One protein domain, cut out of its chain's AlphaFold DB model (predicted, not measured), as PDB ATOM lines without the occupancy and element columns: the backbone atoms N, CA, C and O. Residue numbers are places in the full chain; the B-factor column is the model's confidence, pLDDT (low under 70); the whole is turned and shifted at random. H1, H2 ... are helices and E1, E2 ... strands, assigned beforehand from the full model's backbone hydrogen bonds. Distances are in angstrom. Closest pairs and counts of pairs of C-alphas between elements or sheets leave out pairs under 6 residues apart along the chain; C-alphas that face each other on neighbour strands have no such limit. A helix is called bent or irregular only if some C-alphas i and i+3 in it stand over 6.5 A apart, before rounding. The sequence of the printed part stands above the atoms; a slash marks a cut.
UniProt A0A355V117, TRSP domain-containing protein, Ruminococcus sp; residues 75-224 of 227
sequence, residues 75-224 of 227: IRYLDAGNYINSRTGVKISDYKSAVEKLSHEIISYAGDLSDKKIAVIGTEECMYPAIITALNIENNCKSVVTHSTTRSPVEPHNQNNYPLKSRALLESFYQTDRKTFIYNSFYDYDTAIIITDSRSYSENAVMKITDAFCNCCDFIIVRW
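Overview. This is residues 75 to 224 of the 227 residues of the protein "TRSP domain-containing protein" of Ruminococcus sp (UniProt A0A355V117). A twisted wall of five parallel strands is covered on one face by two helices, H1 and H2. Away from these helices, the small hairpin E4 and E5 packs with the short helix H3, which only grazes the wall. The printed part has 150 residues with three named helices and seven named strands, in the order E1 H1 E2 H2 E3 E4 E5 E6 H3 E7; the class is mixed, helices and strands. The large sheet runs E1 E7 E6 E2 E3. The whole is compact, with a radius of gyration of the C-alphas of 14.9 A, and rounded, spanning 41 by 37 by 30 A.

Arrangement. In the large sheet, E6, residues 191 to 196, is parallel to E2, residues 117 to 122, with N 193 and O 119 within hydrogen-bond range at 2.8 A. E3, residues 143 to 148, is an edge strand beside E2, with N 120 and O 145 at 2.9 A. E7, residues 218 to 223, neighbours E6, with N 222 and O 194 at 2.7 A. E1, residues 75 to 79, is the other edge strand, with N 221 and O 76 at 2.8 A. H2, residues 124 to 140, is over E2 and E3 at a height over the sheet of 6.9 A and runs along the strands, at 2 degrees to E2 on the local plane; its closest C-alphas to E2 are those of Ala 130 and Gly 122, 4.9 A apart. H2 is irregular, with C-alphas 125 and 128 7.7 A apart, and has a kink of 30 degrees near residue 131. H1, residues 92 to 110, is on the same face at a height of 9.5 A, slantwise to the strands; it is over E7 and only just not over E6, on which 2 of its C-alphas fall. H1 touches H2 with residues 99 to 107 alone, at a steep tilt of 58 degrees, the same way; the closest C-alphas are those of Ser 103 and Thr 133, 4.7 A. With the sheet, H1 and H2 make two layers, helices on one face. E2, H2, E3 is a strand-helix-strand unit, two parallel neighbours with a helix between, and so is E6, H3, E7, where H3 is residues 203 to 212; E1, H1, E2 is a split one, with E7 and E6 between its strands. The three crossovers are right-handed. E4, residues 167 to 171, and E5, residues 179 to 183, form an antiparallel hairpin, with N 168 and O 182 at 2.8 A. The closest C-alphas of E4 and H3 are those of Glu 171 and Ala 205, 5.2 A apart. Every O i to N i+4 pair is within range in H1 and H3, and 9 of 13 in H2.

Along the chain. E1 begins at C-alpha 75 (146.576, 134.960, 187.148), and E7 ends at C-alpha 223 (157.499, 133.213, 180.056). H1 is 26.5 A long, H2 26.4 A, H3 14.3 A and E3 17.1 A.

Size, cuts and confidence. The C-alphas of Asn 82 and Gln 159, the two farthest apart, are 43.1 A apart. The links E1 to H1 and E3 to E4 are long, and residues 88 to 93, of which 92 and 93 belong to H1, stand free. The printed part has no cut, and no printed residue is under 70 in pLDDT.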
ATOM      1  N   ILE A  75     145.262 135.003 187.793       97.19
ATOM      2  CA  ILE A  75     146.576 134.960 187.148       97.19
ATOM      3  C   ILE A  75     146.763 133.577 186.536       97.19
ATOM      4  O   ILE A  75     146.734 132.561 187.230       97.19
ATOM      5  N   ARG A  76     146.968 133.552 185.222       97.75
ATOM      6  CA  ARG A  76     147.298 132.358 184.444       97.75
ATOM      7  C   ARG A  76     148.752 132.427 183.994       97.75
ATOM      8  O   ARG A  76     149.238 133.507 183.670       97.75
ATOM      9  N   TYR A  77     149.423 131.282 183.940       97.69
ATOM     10  CA  TYR A  77     150.828 131.187 183.544       97.69
ATOM     11  C   TYR A  77     150.971 130.342 182.281       97.69
ATOM     12  O   TYR A  77     150.385 129.262 182.179       97.69
ATOM     13  N   LEU A  78     151.764 130.844 181.336       97.50
ATOM     14  CA  LEU A  78     152.124 130.163 180.099       97.50
ATOM     15  C   LEU A  78     153.647 130.128 179.966       97.50
ATOM     16  O   LEU A  78     154.293 131.175 179.922       97.50
ATOM     17  N   ASP A  79     154.197 128.924 179.856       97.25
ATOM     18  CA  ASP A  79     155.578 128.688 179.442       97.25
ATOM     19  C   ASP A  79     155.608 128.463 177.932       97.25
ATOM     20  O   ASP A  79     155.266 127.382 177.455       97.25
ATOM     21  N   ALA A  80     155.975 129.502 177.185       96.56
ATOM     22  CA  ALA A  80     155.937 129.492 175.731       96.56
ATOM     23  C   ALA A  80     157.235 128.946 175.123       96.56
ATOM     24  O   ALA A  80     158.345 129.245 175.574       96.56
ATOM     25  N   GLY A  81     157.095 128.171 174.049       93.44
ATOM     26  CA  GLY A  81     158.217 127.529 173.368       93.44
ATOM     27  C   GLY A  81     158.962 128.428 172.374       93.44
ATOM     28  O   GLY A  81     158.651 129.599 172.162       93.44
ATOM     29  N   ASN A  82     159.942 127.839 171.678       91.69
ATOM     30  CA  ASN A  82     160.660 128.465 170.555       91.69
ATOM     31  C   ASN A  82     161.370 129.788 170.897       91.69
ATOM     32  O   ASN A  82     161.471 130.674 170.044       91.69
ATOM     33  N   TYR A  83     161.858 129.935 172.129       95.25
ATOM     34  CA  TYR A  83     162.610 131.121 172.519       95.25
ATOM     35  C   TYR A  83     163.854 131.318 171.651       95.25
ATOM     36  O   TYR A  83     164.642 130.400 171.414       95.25
ATOM     37  N   ILE A  84     164.037 132.557 171.200       94.12
ATOM     38  CA  ILE A  84     165.256 133.019 170.552       94.12
ATOM     39  C   ILE A  84     165.771 134.219 171.336       94.12
ATOM     40  O   ILE A  84     165.138 135.274 171.369       94.12
ATOM     41  N   ASN A  85     166.971 134.082 171.897       92.44
ATOM     42  CA  ASN A  85     167.636 135.166 172.603       92.44
ATOM     43  C   ASN A  85     168.083 136.261 171.621       92.44
ATOM     44  O   ASN A  85     169.142 136.161 170.988       92.44
ATOM     45  N   SER A  86     167.282 137.325 171.510       90.69
ATOM     46  CA  SER A  86     167.523 138.478 170.627       90.69
ATOM     47  C   SER A  86     168.883 139.141 170.880       90.69
ATOM     48  O   SER A  86     169.516 139.662 169.958       90.69
ATOM     49  N   ARG A  87     169.400 139.029 172.108       88.00
ATOM     50  CA  ARG A  87     170.669 139.616 172.542       88.00
ATOM     51  C   ARG A  87     171.897 138.882 171.991       88.00
ATOM     52  O   ARG A  87     173.012 139.358 172.188       88.00
ATOM     53  N   THR A  88     171.715 137.742 171.312       89.12
ATOM     54  CA  THR A  88     172.805 136.910 170.763       89.12
ATOM     55  C   THR A  88     173.172 137.221 169.303       89.12
ATOM     56  O   THR A  88     174.015 136.547 168.706       89.12
ATOM     57  N   GLY A  89     172.557 138.244 168.697       85.88
ATOM     58  CA  GLY A  89     172.790 138.597 167.292       85.88
ATOM     59  C   GLY A  89     172.195 137.556 166.344       85.88
ATOM     60  O   GLY A  89     172.904 136.812 165.668       85.88
ATOM     61  N   VAL A  90     170.871 137.452 166.335       88.88
ATOM     62  CA  VAL A  90     170.119 136.469 165.541       88.88
ATOM     63  C   VAL A  90     169.734 137.029 164.176       88.88
ATOM     64  O   VAL A  90     169.664 138.244 163.991       88.88
ATOM     65  N   LYS A  91     169.479 136.151 163.196       90.75
ATOM     66  CA  LYS A  91     168.902 136.597 161.926       90.75
ATOM     67  C   LYS A  91     167.502 137.129 162.205       90.75
ATOM     68  O   LYS A  91     166.700 136.462 162.859       90.75
ATOM     69  N   ILE A  92     167.203 138.317 161.688       93.00
ATOM     70  CA  ILE A  92     165.915 138.962 161.953       93.00
ATOM     71  C   ILE A  92     164.731 138.156 161.401       93.00
ATOM     72  O   ILE A  92     163.664 138.173 161.999       93.00
ATOM     73  N   SER A  93     164.918 137.407 160.307       95.75
ATOM     74  CA  SER A  93     163.909 136.481 159.769       95.75
ATOM     75  C   SER A  93     163.492 135.425 160.790       95.75
ATOM     76  O   SER A  93     162.303 135.173 160.976       95.75
ATOM     77  N   ASP A  94     164.474 134.843 161.475       95.50
ATOM     78  CA  ASP A  94     164.270 133.737 162.407       95.50
ATOM     79  C   ASP A  94     163.592 134.259 163.675       95.50
ATOM     80  O   ASP A  94     162.629 133.667 164.154       95.50
ATOM     81  N   TYR A  95     164.033 135.427 164.162       96.75
ATOM     82  CA  TYR A  95     163.411 136.092 165.304       96.75
ATOM     83  C   TYR A  95     161.959 136.487 165.020       96.75
ATOM     84  O   TYR A  95     161.087 136.199 165.832       96.75
ATOM     85  N   LYS A  96     161.672 137.066 163.844       97.75
ATOM     86  CA  LYS A  96     160.296 137.364 163.418       97.75
ATOM     87  C   LYS A  96     159.431 136.110 163.405       97.75
ATOM     88  O   LYS A  96     158.362 136.113 163.997       97.75
ATOM     89  N   SER A  97     159.909 135.023 162.799       98.00
ATOM     90  CA  SER A  97     159.164 133.759 162.770       98.00
ATOM     91  C   SER A  97     158.900 133.197 164.170       98.00
ATOM     92  O   SER A  97     157.810 132.690 164.425       98.00
ATOM     93  N   ALA A  98     159.867 133.294 165.085       98.12
ATOM     94  CA  ALA A  98     159.697 132.842 166.462       98.12
ATOM     95  C   ALA A  98     158.686 133.700 167.238       98.12
ATOM     96  O   ALA A  98     157.840 133.152 167.938       98.12
ATOM     97  N   VAL A  99     158.720 135.023 167.057       98.44
ATOM     98  CA  VAL A  99     157.753 135.950 167.661       98.44
ATOM     99  C   VAL A  99     156.340 135.739 167.112       98.44
ATOM    100  O   VAL A  99     155.389 135.747 167.888       98.44
ATOM    101  N   GLU A 100     156.186 135.482 165.812       98.50
ATOM    102  CA  GLU A 100     154.882 135.118 165.244       98.50
ATOM    103  C   GLU A 100     154.342 133.834 165.881       98.50
ATOM    104  O   GLU A 100     153.185 133.779 166.286       98.50
ATOM    105  N   LYS A 101     155.173 132.794 166.031       98.44
ATOM    106  CA  LYS A 101     154.761 131.544 166.695       98.44
ATOM    107  C   LYS A 101     154.358 131.773 168.152       98.44
ATOM    108  O   LYS A 101     153.312 131.277 168.558       98.44
ATOM    109  N   LEU A 102     155.147 132.552 168.897       98.69
ATOM    110  CA  LEU A 102     154.820 132.965 170.263       98.69
ATOM    111  C   LEU A 102     153.456 133.663 170.312       98.69
ATOM    112  O   LEU A 102     152.619 133.314 171.136       98.69
ATOM    113  N   SER A 103     153.215 134.626 169.421       98.62
ATOM    114  CA  SER A 103     151.945 135.352 169.373       98.62
ATOM    115  C   SER A 103     150.756 134.408 169.168       98.62
ATOM    116  O   SER A 103     149.770 134.525 169.893       98.62
ATOM    117  N   HIS A 104     150.850 133.449 168.242       98.19
ATOM    118  CA  HIS A 104     149.783 132.465 168.024       98.19
ATOM    119  C   HIS A 104     149.549 131.574 169.252       98.19
ATOM    120  O   HIS A 104     148.400 131.298 169.596       98.19
ATOM    121  N   GLU A 105     150.616 131.145 169.930       98.56
ATOM    122  CA  GLU A 105     150.535 130.347 171.158       98.56
ATOM    123  C   GLU A 105     149.833 131.120 172.286       98.56
ATOM    124  O   GLU A 105     148.901 130.602 172.902       98.56
ATOM    125  N   ILE A 106     150.204 132.390 172.490       98.62
ATOM    126  CA  ILE A 106     149.569 133.286 173.465       98.62
ATOM    127  C   ILE A 106     148.080 133.459 173.160       98.62
ATOM    128  O   ILE A 106     147.258 133.315 174.061       98.62
ATOM    129  N   ILE A 107     147.723 133.765 171.908       98.31
ATOM    130  CA  ILE A 107     146.327 133.997 171.504       98.31
ATOM    131  C   ILE A 107     145.499 132.726 171.706       98.31
ATOM    132  O   ILE A 107     144.419 132.777 172.293       98.31
ATOM    133  N   SER A 108     146.031 131.572 171.297       98.06
ATOM    134  CA  SER A 108     145.368 130.283 171.498       98.06
ATOM    135  C   SER A 108     145.155 129.967 172.980       98.06
ATOM    136  O   SER A 108     144.120 129.406 173.335       98.06
ATOM    137  N   TYR A 109     146.116 130.302 173.843       98.50
ATOM    138  CA  TYR A 109     146.015 130.092 175.288       98.50
ATOM    139  C   TYR A 109     145.050 131.080 175.960       98.50
ATOM    140  O   TYR A 109     144.328 130.726 176.896       98.50
ATOM    141  N   ALA A 110     145.031 132.331 175.495       97.50
ATOM    142  CA  ALA A 110     144.184 133.380 176.047       97.50
ATOM    143  C   ALA A 110     142.690 133.062 175.878       97.50
ATOM    144  O   ALA A 110     141.910 133.373 176.785       97.50
ATOM    145  N   GLY A 111     142.329 132.385 174.783       96.06
ATOM    146  CA  GLY A 111     140.962 131.995 174.452       96.06
ATOM    147  C   GLY A 111     140.221 133.107 173.714       96.06
ATOM    148  O   GLY A 111     140.806 133.817 172.901       96.06
ATOM    149  N   ASP A 112     138.925 133.257 173.990       96.50
ATOM    150  CA  ASP A 112     138.123 134.307 173.363       96.50
ATOM    151  C   ASP A 112     138.481 135.696 173.918       96.50
ATOM    152  O   ASP A 112     138.411 135.964 175.127       96.50
ATOM    153  N   LEU A 113     138.887 136.569 173.002       97.12
ATOM    154  CA  LEU A 113     139.302 137.949 173.239       97.12
ATOM    155  C   LEU A 113     138.303 138.967 172.666       97.12
ATOM    156  O   LEU A 113     138.504 140.175 172.825       97.12
ATOM    157  N   SER A 114     137.216 138.487 172.055       96.94
ATOM    158  CA  SER A 114     136.169 139.315 171.460       96.94
ATOM    159  C   SER A 114     135.595 140.288 172.489       96.94
ATOM    160  O   SER A 114     135.414 139.949 173.657       96.94
ATOM    161  N   ASP A 115     135.348 141.527 172.060       96.56
ATOM    162  CA  ASP A 115     134.797 142.618 172.878       96.56
ATOM    163  C   ASP A 115     135.613 143.045 174.122       96.56
ATOM    164  O   ASP A 115     135.186 143.944 174.855       96.56
ATOM    165  N   LYS A 116     136.821 142.499 174.330       98.19
ATOM    166  CA  LYS A 116     137.707 142.863 175.451       98.19
ATOM    167  C   LYS A 116     138.648 144.018 175.117       98.19
ATOM    168  O   LYS A 116     139.180 144.110 174.009       98.19
ATOM    169  N   LYS A 117     138.904 144.882 176.099       98.50
ATOM    170  CA  LYS A 117     140.024 145.830 176.120       98.50
ATOM    171  C   LYS A 117     141.265 145.122 176.655       98.50
ATOM    172  O   LYS A 117     141.255 144.632 177.782       98.50
ATOM    173  N   ILE A 118     142.335 145.086 175.875       98.62
ATOM    174  CA  ILE A 118     143.505 144.256 176.164       98.62
ATOM    175  C   ILE A 118     144.745 145.128 176.318       98.62
ATOM    176  O   ILE A 118     145.014 145.992 175.484       98.62
ATOM    177  N   ALA A 119     145.531 144.864 177.357       98.62
ATOM    178  CA  ALA A 119     146.897 145.357 177.460       98.62
ATOM    179  C   ALA A 119     147.873 144.228 177.118       98.62
ATOM    180  O   ALA A 119     147.766 143.133 177.668       98.62
ATOM    181  N   VAL A 120     148.849 144.488 176.248       98.81
ATOM    182  CA  VAL A 120     149.969 143.568 175.993       98.81
ATOM    183  C   VAL A 120     151.262 144.239 176.433       98.81
ATOM    184  O   VAL A 120     151.626 145.306 175.943       98.81
ATOM    185  N   ILE A 121     151.956 143.637 177.389       98.62
ATOM    186  CA  ILE A 121     153.087 144.235 178.085       98.62
ATOM    187  C   ILE A 121     154.347 143.436 177.786       98.62
ATOM    188  O   ILE A 121     154.439 142.262 178.128       98.62
ATOM    189  N   GLY A 122     155.335 144.084 177.178       98.31
ATOM    190  CA  GLY A 122     156.668 143.520 176.987       98.31
ATOM    191  C   GLY A 122     157.603 143.949 178.109       98.31
ATOM    192  O   GLY A 122     157.926 145.132 178.216       98.31
ATOM    193  N   THR A 123     158.056 143.017 178.940       96.69
ATOM    194  CA  THR A 123     159.083 143.318 179.945       96.69
ATOM    195  C   THR A 123     160.456 143.296 179.278       96.69
ATOM    196  O   THR A 123     160.757 142.357 178.542       96.69
ATOM    197  N   GLU A 124     161.300 144.282 179.547       93.00
ATOM    198  CA  GLU A 124     162.717 144.297 179.202       93.00
ATOM    199  C   GLU A 124     162.962 144.045 177.698       93.00
ATOM    200  O   GLU A 124     162.721 144.937 176.886       93.00
ATOM    201  N   GLU A 125     163.436 142.864 177.291       93.88
ATOM    202  CA  GLU A 125     163.728 142.563 175.880       93.88
ATOM    203  C   GLU A 125     162.489 142.115 175.075       93.88
ATOM    204  O   GLU A 125     162.581 141.869 173.869       93.88
ATOM    205  N   CYS A 126     161.312 142.047 175.706       97.31
ATOM    206  CA  CYS A 126     160.068 141.559 175.105       97.31
ATOM    207  C   CYS A 126     159.152 142.653 174.524       97.31
ATOM    208  O   CYS A 126     157.995 142.372 174.205       97.31
ATOM    209  N   MET A 127     159.644 143.881 174.313       97.44
ATOM    210  CA  MET A 127     158.864 144.951 173.661       97.44
ATOM    211  C   MET A 127     158.367 144.547 172.261       97.44
ATOM    212  O   MET A 127     157.189 144.705 171.950       97.44
ATOM    213  N   TYR A 128     159.242 144.004 171.405       97.88
ATOM    214  CA  TYR A 128     158.847 143.583 170.055       97.88
ATOM    215  C   TYR A 128     157.836 142.415 170.060       97.88
ATOM    216  O   TYR A 128     156.819 142.530 169.375       97.88
ATOM    217  N   PRO A 129     158.027 141.348 170.865       98.50
ATOM    218  CA  PRO A 129     157.001 140.330 171.098       98.50
ATOM    219  C   PRO A 129     155.621 140.872 171.481       98.50
ATOM    220  O   PRO A 129     154.613 140.419 170.935       98.50
ATOM    221  N   ALA A 130     155.566 141.862 172.378       98.69
ATOM    222  CA  ALA A 130     154.309 142.483 172.785       98.69
ATOM    223  C   ALA A 130     153.625 143.227 171.632       98.69
ATOM    224  O   ALA A 130     152.417 143.088 171.449       98.69
ATOM    225  N   ILE A 131     154.395 143.953 170.814       98.75
ATOM    226  CA  ILE A 131     153.876 144.667 169.639       98.75
ATOM    227  C   ILE A 131     153.259 143.701 168.628       98.75
ATOM    228  O   ILE A 131     152.140 143.927 168.176       98.75
ATOM    229  N   ILE A 132     153.959 142.616 168.288       98.75
ATOM    230  CA  ILE A 132     153.447 141.637 167.317       98.75
ATOM    231  C   ILE A 132     152.225 140.898 167.866       98.75
ATOM    232  O   ILE A 132     151.245 140.709 167.153       98.75
ATOM    233  N   THR A 133     152.237 140.552 169.153       98.81
ATOM    234  CA  THR A 133     151.082 139.914 169.792       98.81
ATOM    235  C   THR A 133     149.854 140.823 169.768       98.81
ATOM    236  O   THR A 133     148.774 140.366 169.408       98.81
ATOM    237  N   ALA A 134     150.010 142.112 170.082       98.75
ATOM    238  CA  ALA A 134     148.921 143.080 169.989       98.75
ATOM    239  C   ALA A 134     148.406 143.243 168.551       98.75
ATOM    240  O   ALA A 134     147.197 143.223 168.340       98.75
ATOM    241  N   LEU A 135     149.307 143.330 167.566       98.69
ATOM    242  CA  LEU A 135     148.949 143.429 166.148       98.69
ATOM    243  C   LEU A 135     148.069 142.252 165.695       98.69
ATOM    244  O   LEU A 135     147.065 142.449 165.016       98.69
ATOM    245  N   ASN A 136     148.405 141.032 166.117       98.50
ATOM    246  CA  ASN A 136     147.646 139.830 165.766       98.50
ATOM    247  C   ASN A 136     146.299 139.718 166.516       98.50
ATOM    248  O   ASN A 136     145.413 138.977 166.087       98.50
ATOM    249  N   ILE A 137     146.118 140.468 167.609       98.19
ATOM    250  CA  ILE A 137     144.871 140.540 168.393       98.19
ATOM    251  C   ILE A 137     143.942 141.663 167.905       98.19
ATOM    252  O   ILE A 137     142.730 141.552 168.072       98.19
ATOM    253  N   GLU A 138     144.477 142.729 167.299       97.75
ATOM    254  CA  GLU A 138     143.783 144.006 167.047       97.75
ATOM    255  C   GLU A 138     142.399 143.857 166.390       97.75
ATOM    256  O   GLU A 138     141.450 144.515 166.807       97.75
ATOM    257  N   ASN A 139     142.253 142.935 165.432       96.69
ATOM    258  CA  ASN A 139     140.994 142.713 164.708       96.69
ATOM    259  C   ASN A 139     139.988 141.786 165.421       96.69
ATOM    260  O   ASN A 139     138.882 141.601 164.920       96.69
ATOM    261  N   ASN A 140     140.355 141.185 166.556       96.19
ATOM    262  CA  ASN A 140     139.552 140.199 167.294       96.19
ATOM    263  C   ASN A 140     139.317 140.613 168.758       96.19
ATOM    264  O   ASN A 140     139.152 139.767 169.635       96.19
ATOM    265  N   CYS A 141     139.340 141.915 169.041       98.12
ATOM    266  CA  CYS A 141     139.080 142.476 170.364       98.12
ATOM    267  C   CYS A 141     138.375 143.835 170.245       98.12
ATOM    268  O   CYS A 141     138.171 144.347 169.146       98.12
ATOM    269  N   LYS A 142     138.003 144.447 171.374       98.06
ATOM    270  CA  LYS A 142     137.426 145.803 171.386       98.06
ATOM    271  C   LYS A 142     138.483 146.885 171.203       98.06
ATOM    272  O   LYS A 142     138.235 147.892 170.547       98.06
ATOM    273  N   SER A 143     139.632 146.710 171.846       98.38
ATOM    274  CA  SER A 143     140.801 147.574 171.698       98.38
ATOM    275  C   SER A 143     142.017 146.894 172.305       98.38
ATOM    276  O   SER A 143     141.894 146.277 173.362       98.38
ATOM    277  N   VAL A 144     143.193 147.096 171.721       98.44
ATOM    278  CA  VAL A 144     144.455 146.589 172.264       98.44
ATOM    279  C   VAL A 144     145.478 147.715 172.392       98.44
ATOM    280  O   VAL A 144     145.589 148.569 171.516       98.44
ATOM    281  N   VAL A 145     146.212 147.738 173.505       98.06
ATOM    282  CA  VAL A 145     147.271 148.718 173.784       98.06
ATOM    283  C   VAL A 145     148.537 147.988 174.203       98.06
ATOM    284  O   VAL A 145     148.499 147.053 175.004       98.06
ATOM    285  N   THR A 146     149.678 148.429 173.683       98.19
ATOM    286  CA  THR A 146     150.981 147.894 174.084       98.19
ATOM    287  C   THR A 146     151.630 148.755 175.156       98.19
ATOM    288  O   THR A 146     151.706 149.975 175.007       98.19
ATOM    289  N   HIS A 147     152.196 148.117 176.176       97.94
ATOM    290  CA  HIS A 147     153.105 148.750 177.130       97.94
ATOM    291  C   HIS A 147     154.459 148.042 177.123       97.94
ATOM    292  O   HIS A 147     154.605 146.904 176.670       97.94
ATOM    293  N   SER A 148     155.477 148.707 177.656       96.75
ATOM    294  CA  SER A 148     156.759 148.064 177.926       96.75
ATOM    295  C   SER A 148     157.385 148.631 179.184       96.75
ATOM    296  O   SER A 148     157.195 149.809 179.500       96.75
ATOM    297  N   THR A 149     158.121 147.788 179.899       95.62
ATOM    298  CA  THR A 149     158.942 148.261 181.009       95.62
ATOM    299  C   THR A 149     160.168 148.983 180.452       95.62
ATOM    300  O   THR A 149     160.689 148.663 179.382       95.62
ATOM    301  N   THR A 150     160.644 149.998 181.162       92.94
ATOM    302  CA  THR A 150     161.877 150.709 180.815       92.94
ATOM    303  C   THR A 150     162.691 151.002 182.061       92.94
ATOM    304  O   THR A 150     162.166 151.064 183.165       92.94
ATOM    305  N   ARG A 151     163.996 151.195 181.895       90.06
ATOM    306  CA  ARG A 151     164.859 151.691 182.975       90.06
ATOM    307  C   ARG A 151     164.934 153.208 183.030       90.06
ATOM    308  O   ARG A 151     165.458 153.736 183.999       90.06
ATOM    309  N   SER A 152     164.478 153.901 181.991       86.81
ATOM    310  CA  SER A 152     164.562 155.356 181.937       86.81
ATOM    311  C   SER A 152     163.542 155.963 182.901       86.81
ATOM    312  O   SER A 152     162.348 155.766 182.677       86.81
ATOM    313  N   PRO A 153     163.970 156.720 183.927       86.25
ATOM    314  CA  PRO A 153     163.069 157.368 184.875       86.25
ATOM    315  C   PRO A 153     162.510 158.667 184.274       86.25
ATOM    316  O   PRO A 153     162.691 159.751 184.816       86.25
ATOM    317  N   VAL A 154     161.849 158.583 183.116       86.44
ATOM    318  CA  VAL A 154     161.227 159.751 182.470       86.44
ATOM    319  C   VAL A 154     160.138 160.309 183.384       86.44
ATOM    320  O   VAL A 154     159.352 159.535 183.940       86.44
ATOM    321  N   GLU A 155     160.109 161.629 183.550       85.50
ATOM    322  CA  GLU A 155     159.168 162.306 184.438       85.50
ATOM    323  C   GLU A 155     157.803 162.507 183.760       85.50
ATOM    324  O   GLU A 155     157.747 163.089 182.673       85.50
ATOM    325  N   PRO A 156     156.693 162.028 184.356       86.25
ATOM    326  CA  PRO A 156     155.356 162.311 183.851       86.25
ATOM    327  C   PRO A 156     155.009 163.798 183.931       86.25
ATOM    328  O   PRO A 156     155.429 164.499 184.846       86.25
ATOM    329  N   HIS A 157     154.177 164.282 183.007       83.56
ATOM    330  CA  HIS A 157     153.726 165.672 183.028       83.56
ATOM    331  C   HIS A 157     152.269 165.830 182.584       83.56
ATOM    332  O   HIS A 157     151.827 165.339 181.537       83.56
ATOM    333  N   ASN A 158     151.526 166.655 183.322       81.69
ATOM    334  CA  ASN A 158     150.121 166.969 183.041       81.69
ATOM    335  C   ASN A 158     149.929 168.014 181.926       81.69
ATOM    336  O   ASN A 158     148.816 168.472 181.696       81.69
ATOM    337  N   GLN A 159     150.990 168.389 181.203       88.44
ATOM    338  CA  GLN A 159     150.891 169.387 180.136       88.44
ATOM    339  C   GLN A 159     150.131 168.795 178.947       88.44
ATOM    340  O   GLN A 159     150.358 167.639 178.579       88.44
ATOM    341  N   ASN A 160     149.259 169.579 178.314       81.50
ATOM    342  CA  ASN A 160     148.593 169.159 177.082       81.50
ATOM    343  C   ASN A 160     149.626 168.684 176.044       81.50
ATOM    344  O   ASN A 160     150.666 169.314 175.864       81.50
ATOM    345  N   ASN A 161     149.340 167.557 175.390       88.50
ATOM    346  CA  ASN A 161     150.194 166.878 174.401       88.50
ATOM    347  C   ASN A 161     151.470 166.190 174.926       88.50
ATOM    348  O   ASN A 161     152.171 165.566 174.133       88.50
ATOM    349  N   TYR A 162     151.776 166.228 176.228       89.94
ATOM    350  CA  TYR A 162     152.856 165.388 176.764       89.94
ATOM    351  C   TYR A 162     152.393 163.921 176.886       89.94
ATOM    352  O   TYR A 162     151.339 163.694 177.484       89.94
ATOM    353  N   PRO A 163     153.121 162.924 176.352       89.69
ATOM    354  CA  PRO A 163     152.603 161.559 176.216       89.69
ATOM    355  C   PRO A 163     152.579 160.750 177.519       89.69
ATOM    356  O   PRO A 163     151.763 159.844 177.651       89.69
ATOM    357  N   LEU A 164     153.448 161.055 178.489       90.56
ATOM    358  CA  LEU A 164     153.553 160.290 179.736       90.56
ATOM    359  C   LEU A 164     152.824 161.035 180.855       90.56
ATOM    360  O   LEU A 164     153.274 162.078 181.321       90.56
ATOM    361  N   LYS A 165     151.664 160.520 181.257       88.06
ATOM    362  CA  LYS A 165     150.784 161.128 182.266       88.06
ATOM    363  C   LYS A 165     150.970 160.538 183.648       88.06
ATOM    364  O   LYS A 165     150.765 161.227 184.637       88.06
ATOM    365  N   SER A 166     151.391 159.285 183.715       88.12
ATOM    366  CA  SER A 166     151.647 158.596 184.970       88.12
ATOM    367  C   SER A 166     152.759 157.572 184.815       88.12
ATOM    368  O   SER A 166     153.089 157.153 183.703       88.12
ATOM    369  N   ARG A 167     153.341 157.182 185.948       90.06
ATOM    370  CA  ARG A 167     154.441 156.225 186.054       90.06
ATOM    371  C   ARG A 167     154.207 155.345 187.273       90.06
ATOM    372  O   ARG A 167     153.873 155.864 188.334       90.06
ATOM    373  N   ALA A 168     154.446 154.051 187.126       89.94
ATOM    374  CA  ALA A 168     154.565 153.112 188.228       89.94
ATOM    375  C   ALA A 168     156.002 152.580 188.290       89.94
ATOM    376  O   ALA A 168     156.604 152.278 187.255       89.94
ATOM    377  N   LEU A 169     156.549 152.506 189.505       89.69
ATOM    378  CA  LEU A 169     157.838 151.881 189.783       89.69
ATOM    379  C   LEU A 169     157.638 150.371 189.934       89.69
ATOM    380  O   LEU A 169     156.769 149.920 190.677       89.69
ATOM    381  N   LEU A 170     158.463 149.604 189.235       89.94
ATOM    382  CA  LEU A 170     158.441 148.152 189.205       89.94
ATOM    383  C   LEU A 170     159.806 147.591 189.601       89.94
ATOM    384  O   LEU A 170     160.854 148.204 189.374       89.94
ATOM    385  N   GLU A 171     159.790 146.373 190.128       88.69
ATOM    386  CA  GLU A 171     160.977 145.526 190.179       88.69
ATOM    387  C   GLU A 171     161.177 144.844 188.818       88.69
ATOM    388  O   GLU A 171     160.206 144.464 188.160       88.69
ATOM    389  N   SER A 172     162.424 144.713 188.362       88.75
ATOM    390  CA  SER A 172     162.741 143.969 187.140       88.75
ATOM    391  C   SER A 172     162.404 142.493 187.302       88.75
ATOM    392  O   SER A 172     162.670 141.878 188.332       88.75
ATOM    393  N   PHE A 173     161.927 141.884 186.219       88.62
ATOM    394  CA  PHE A 173     161.709 140.442 186.169       88.62
ATOM    395  C   PHE A 173     163.022 139.648 186.208       88.62
ATOM    396  O   PHE A 173     163.001 138.455 186.505       88.62
ATOM    397  N   TYR A 174     164.164 140.281 185.912       87.44
ATOM    398  CA  TYR A 174     165.473 139.627 185.920       87.44
ATOM    399  C   TYR A 174     166.157 139.633 187.289       87.44
ATOM    400  O   TYR A 174     166.872 138.684 187.605       87.44
ATOM    401  N   GLN A 175     166.051 140.735 188.041       84.69
ATOM    402  CA  GLN A 175     166.873 141.005 189.228       84.69
ATOM    403  C   GLN A 175     166.146 141.938 190.204       84.69
ATOM    404  O   GLN A 175     165.606 142.964 189.794       84.69
ATOM    405  N   THR A 176     166.188 141.610 191.496       80.25
ATOM    406  CA  THR A 176     165.409 142.286 192.548       80.25
ATOM    407  C   THR A 176     165.903 143.696 192.882       80.25
ATOM    408  O   THR A 176     165.138 144.558 193.295       80.25
ATOM    409  N   ASP A 177     167.193 143.963 192.701       82.00
ATOM    410  CA  ASP A 177     167.824 145.269 192.935       82.00
ATOM    411  C   ASP A 177     167.648 146.241 191.757       82.00
ATOM    412  O   ASP A 177     168.005 147.420 191.836       82.00
ATOM    413  N   ARG A 178     167.069 145.765 190.653       84.88
ATOM    414  CA  ARG A 178     166.930 146.532 189.423       84.88
ATOM    415  C   ARG A 178     165.535 147.135 189.312       84.88
ATOM    416  O   ARG A 178     164.546 146.441 189.098       84.88
ATOM    417  N   LYS A 179     165.481 148.464 189.356       88.12
ATOM    418  CA  LYS A 179     164.259 149.246 189.141       88.12
ATOM    419  C   LYS A 179     163.911 149.341 187.654       88.12
ATOM    420  O   LYS A 179     164.781 149.559 186.804       88.12
ATOM    421  N   THR A 180     162.630 149.199 187.347       92.19
ATOM    422  CA  THR A 180     162.050 149.490 186.033       92.19
ATOM    423  C   THR A 180     160.775 150.309 186.206       92.19
ATOM    424  O   THR A 180     160.273 150.481 187.313       92.19
ATOM    425  N   PHE A 181     160.261 150.863 185.119       92.69
ATOM    426  CA  PHE A 181     159.102 151.738 185.117       92.69
ATOM    427  C   PHE A 181     158.131 151.310 184.032       92.69
ATOM    428  O   PHE A 181     158.549 150.907 182.946       92.69
ATOM    429  N   ILE A 182     156.843 151.472 184.309       94.31
ATOM    430  CA  ILE A 182     155.783 151.395 183.309       94.31
ATOM    431  C   ILE A 182     154.955 152.673 183.357       94.31
ATOM    432  O   ILE A 182     154.780 153.276 184.416       94.31
ATOM    433  N   TYR A 183     154.479 153.110 182.198       93.19
ATOM    434  CA  TYR A 183     153.797 154.390 182.043       93.19
ATOM    435  C   TYR A 183     152.357 154.199 181.595       93.19
ATOM    436  O   TYR A 183     152.057 153.274 180.834       93.19
ATOM    437  N   ASN A 184     151.491 155.116 182.033       92.25
ATOM    438  CA  ASN A 184     150.080 155.180 181.653       92.25
ATOM    439  C   ASN A 184     149.332 153.841 181.845       92.25
ATOM    440  O   ASN A 184     148.529 153.458 181.006       92.25
ATOM    441  N   SER A 185     149.602 153.100 182.921       90.81
ATOM    442  CA  SER A 185     149.053 151.747 183.141       90.81
ATOM    443  C   SER A 185     147.690 151.713 183.850       90.81
ATOM    444  O   SER A 185     147.106 150.649 184.015       90.81
ATOM    445  N   PHE A 186     147.152 152.873 184.236       85.88
ATOM    446  CA  PHE A 186     145.926 153.012 185.041       85.88
ATOM    447  C   PHE A 186     144.626 153.016 184.217       85.88
ATOM    448  O   PHE A 186     143.586 153.463 184.698       85.88
ATOM    449  N   TYR A 187     144.674 152.593 182.955       88.00
ATOM    450  CA  TYR A 187     143.474 152.475 182.128       88.00
ATOM    451  C   TYR A 187     142.710 151.183 182.439       88.00
ATOM    452  O   TYR A 187     143.272 150.222 182.962       88.00
ATOM    453  N   ASP A 188     141.423 151.162 182.093       92.31
ATOM    454  CA  ASP A 188     140.582 149.979 182.267       92.31
ATOM    455  C   ASP A 188     140.863 148.952 181.166       92.31
ATOM    456  O   ASP A 188     140.604 149.209 179.983       92.31
ATOM    457  N   TYR A 189     141.340 147.780 181.581       96.56
ATOM    458  CA  TYR A 189     141.562 146.615 180.733       96.56
ATOM    459  C   TYR A 189     140.793 145.419 181.288       96.56
ATOM    460  O   TYR A 189     140.743 145.212 182.499       96.56
ATOM    461  N   ASP A 190     140.225 144.621 180.390       97.31
ATOM    462  CA  ASP A 190     139.548 143.374 180.735       97.31
ATOM    463  C   ASP A 190     140.561 142.236 180.925       97.31
ATOM    464  O   ASP A 190     140.383 141.405 181.812       97.31
ATOM    465  N   THR A 191     141.642 142.226 180.131       98.12
ATOM    466  CA  THR A 191     142.747 141.256 180.226       98.12
ATOM    467  C   THR A 191     144.095 141.950 179.998       98.12
ATOM    468  O   THR A 191     144.253 142.727 179.053       98.12
ATOM    469  N   ALA A 192     145.100 141.617 180.811       98.44
ATOM    470  CA  ALA A 192     146.488 142.034 180.620       98.44
ATOM    471  C   ALA A 192     147.405 140.824 180.366       98.44
ATOM    472  O   ALA A 192     147.457 139.880 181.153       98.44
ATOM    473  N   ILE A 193     148.153 140.859 179.264       98.81
ATOM    474  CA  ILE A 193     149.096 139.817 178.844       98.81
ATOM    475  C   ILE A 193     150.515 140.338 179.066       98.81
ATOM    476  O   ILE A 193     150.923 141.301 178.425       98.81
ATOM    477  N   ILE A 194     151.280 139.708 179.952       98.62
ATOM    478  CA  ILE A 194     152.642 140.102 180.314       98.62
ATOM    479  C   ILE A 194     153.611 139.100 179.698       98.62
ATOM    480  O   ILE A 194     153.584 137.930 180.054       98.62
ATOM    481  N   ILE A 195     154.480 139.554 178.798       98.50
ATOM    482  CA  ILE A 195     155.476 138.730 178.113       98.50
ATOM    483  C   ILE A 195     156.856 139.054 178.677       98.50
ATOM    484  O   ILE A 195     157.316 140.195 178.590       98.50
ATOM    485  N   THR A 196     157.528 138.038 179.212       97.19
ATOM    486  CA  THR A 196     158.866 138.151 179.793       97.19
ATOM    487  C   THR A 196     159.795 137.060 179.289       97.19
ATOM    488  O   THR A 196     159.386 135.917 179.127       97.19
ATOM    489  N   ASP A 197     161.058 137.400 179.059       95.50
ATOM    490  CA  ASP A 197     162.141 136.448 178.796       95.50
ATOM    491  C   ASP A 197     162.982 136.160 180.050       95.50
ATOM    492  O   ASP A 197     164.094 135.631 179.964       95.50
ATOM    493  N   SER A 198     162.452 136.470 181.238       93.75
ATOM    494  CA  SER A 198     163.061 136.020 182.486       93.75
ATOM    495  C   SER A 198     163.020 134.496 182.605       93.75
ATOM    496  O   SER A 198     162.101 133.823 182.132       93.75
ATOM    497  N   ARG A 199     164.032 133.928 183.261       89.50
ATOM    498  CA  ARG A 199     164.125 132.480 183.496       89.50
ATOM    499  C   ARG A 199     163.163 131.995 184.575       89.50
ATOM    500  O   ARG A 199     162.863 130.808 184.617       89.50
ATOM    501  N   SER A 200     162.657 132.880 185.424       86.56
ATOM    502  CA  SER A 200     161.718 132.537 186.490       86.56
ATOM    503  C   SER A 200     160.622 133.586 186.631       86.56
ATOM    504  O   SER A 200     160.771 134.742 186.234       86.56
ATOM    505  N   TYR A 201     159.512 133.173 187.235       85.44
ATOM    506  CA  TYR A 201     158.479 134.091 187.690       85.44
ATOM    507  C   TYR A 201     158.897 134.662 189.049       85.44
ATOM    508  O   TYR A 201     158.741 134.000 190.072       85.44
ATOM    509  N   SER A 202     159.458 135.873 189.073       88.12
ATOM    510  CA  SER A 202     159.614 136.600 190.339       88.12
ATOM    511  C   SER A 202     158.223 136.965 190.856       88.12
ATOM    512  O   SER A 202     157.530 137.775 190.241       88.12
ATOM    513  N   GLU A 203     157.806 136.363 191.973       88.69
ATOM    514  CA  GLU A 203     156.511 136.654 192.599       88.69
ATOM    515  C   GLU A 203     156.361 138.151 192.887       88.69
ATOM    516  O   GLU A 203     155.322 138.734 192.589       88.69
ATOM    517  N   ASN A 204     157.423 138.801 193.373       89.00
ATOM    518  CA  ASN A 204     157.386 140.231 193.659       89.00
ATOM    519  C   ASN A 204     157.218 141.073 192.385       89.00
ATOM    520  O   ASN A 204     156.403 141.994 192.357       89.00
ATOM    521  N   ALA A 205     157.933 140.734 191.306       91.88
ATOM    522  CA  ALA A 205     157.794 141.438 190.031       91.88
ATOM    523  C   ALA A 205     156.389 141.255 189.428       91.88
ATOM    524  O   ALA A 205     155.797 142.220 188.938       91.88
ATOM    525  N   VAL A 206     155.818 140.046 189.523       94.12
ATOM    526  CA  VAL A 206     154.437 139.758 189.102       94.12
ATOM    527  C   VAL A 206     153.433 140.566 189.931       94.12
ATOM    528  O   VAL A 206     152.539 141.198 189.369       94.12
ATOM    529  N   MET A 207     153.589 140.623 191.252       91.44
ATOM    530  CA  MET A 207     152.706 141.427 192.101       91.44
ATOM    531  C   MET A 207     152.795 142.914 191.751       91.44
ATOM    532  O   MET A 207     151.780 143.528 191.434       91.44
ATOM    533  N   LYS A 208     154.007 143.476 191.666       91.12
ATOM    534  CA  LYS A 208     154.212 144.890 191.317       91.12
ATOM    535  C   LYS A 208     153.632 145.259 189.955       91.12
ATOM    536  O   LYS A 208     153.007 146.310 189.830       91.12
ATOM    537  N   ILE A 209     153.813 144.417 188.932       93.50
ATOM    538  CA  ILE A 209     153.268 144.725 187.607       93.50
ATOM    539  C   ILE A 209     151.746 144.610 187.586       93.50
ATOM    540  O   ILE A 209     151.092 145.467 187.004       93.50
ATOM    541  N   THR A 210     151.158 143.614 188.252       93.50
ATOM    542  CA  THR A 210     149.692 143.510 188.317       93.50
ATOM    543  C   THR A 210     149.083 144.659 189.127       93.50
ATOM    544  O   THR A 210     147.994 145.113 188.782       93.50
ATOM    545  N   ASP A 211     149.775 145.167 190.154       91.56
ATOM    546  CA  ASP A 211     149.352 146.345 190.921       91.56
ATOM    547  C   ASP A 211     149.425 147.624 190.078       91.56
ATOM    548  O   ASP A 211     148.568 148.496 190.201       91.56
ATOM    549  N   ALA A 212     150.403 147.731 189.172       92.44
ATOM    550  CA  ALA A 212     150.489 148.855 188.240       92.44
ATOM    551  C   ALA A 212     149.317 148.897 187.241       92.44
ATOM    552  O   ALA A 212     149.011 149.968 186.717       92.44
ATOM    553  N   PHE A 213     148.639 147.768 187.017       93.62
ATOM    554  CA  PHE A 213     147.378 147.658 186.276       93.62
ATOM    555  C   PHE A 213     146.204 147.411 187.237       93.62
ATOM    556  O   PHE A 213     145.431 146.466 187.075       93.62
ATOM    557  N   CYS A 214     146.067 148.268 188.251       91.38
ATOM    558  CA  CYS A 214     145.127 148.117 189.369       91.38
ATOM    559  C   CYS A 214     143.635 148.006 188.991       91.38
ATOM    560  O   CYS A 214     142.843 147.529 189.809       91.38
ATOM    561  N   ASN A 215     143.254 148.419 187.776       91.62
ATOM    562  CA  ASN A 215     141.891 148.306 187.238       91.62
ATOM    563  C   ASN A 215     141.636 146.994 186.474       91.62
ATOM    564  O   ASN A 215     140.498 146.717 186.108       91.62
ATOM    565  N   CYS A 216     142.670 146.183 186.239       94.44
ATOM    566  CA  CYS A 216     142.573 144.887 185.572       94.44
ATOM    567  C   CYS A 216     142.530 143.749 186.602       94.44
ATOM    568  O   CYS A 216     143.218 143.789 187.627       94.44
ATOM    569  N   CYS A 217     141.731 142.715 186.322       95.06
ATOM    570  CA  CYS A 217     141.580 141.546 187.197       95.06
ATOM    571  C   CYS A 217     141.937 140.208 186.528       95.06
ATOM    572  O   CYS A 217     142.059 139.219 187.245       95.06
ATOM    573  N   ASP A 218     142.116 140.152 185.203       97.12
ATOM    574  CA  ASP A 218     142.541 138.947 184.477       97.12
ATOM    575  C   ASP A 218     143.935 139.148 183.875       97.12
ATOM    576  O   ASP A 218     144.164 140.067 183.088       97.12
ATOM    577  N   PHE A 219     144.870 138.282 184.252       98.19
ATOM    578  CA  PHE A 219     146.270 138.373 183.863       98.19
ATOM    579  C   PHE A 219     146.762 137.061 183.257       98.19
ATOM    580  O   PHE A 219     146.472 135.973 183.760       98.19
ATOM    581  N   ILE A 220     147.565 137.171 182.202       98.56
ATOM    582  CA  ILE A 220     148.309 136.057 181.609       98.56
ATOM    583  C   ILE A 220     149.794 136.400 181.679       98.56
ATOM    584  O   ILE A 220     150.239 137.337 181.019       98.56
ATOM    585  N   ILE A 221     150.566 135.650 182.462       98.31
ATOM    586  CA  ILE A 221     152.018 135.797 182.562       98.31
ATOM    587  C   ILE A 221     152.673 134.769 181.644       98.31
ATOM    588  O   ILE A 221     152.636 133.564 181.893       98.31
ATOM    589  N   VAL A 222     153.277 135.259 180.571       98.25
ATOM    590  CA  VAL A 222     153.932 134.473 179.532       98.25
ATOM    591  C   VAL A 222     155.438 134.529 179.745       98.25
ATOM    592  O   VAL A 222     156.049 135.591 179.619       98.25
ATOM    593  N   ARG A 223     156.047 133.379 180.034       97.06
ATOM    594  CA  ARG A 223     157.499 133.213 180.056       97.06
ATOM    595  C   ARG A 223     157.952 132.671 178.709       97.06
ATOM    596  O   ARG A 223     157.557 131.583 178.308       97.06
ATOM    597  N   TRP A 224     158.789 133.433 178.021       97.00
ATOM    598  CA  TRP A 224     159.410 133.077 176.753       97.00
ATOM    599  C   TRP A 224     160.926 133.137 176.918       97.00
ATOM    600  O   TRP A 224     161.552 134.146 176.608       97.00
TER     601      TRP A 224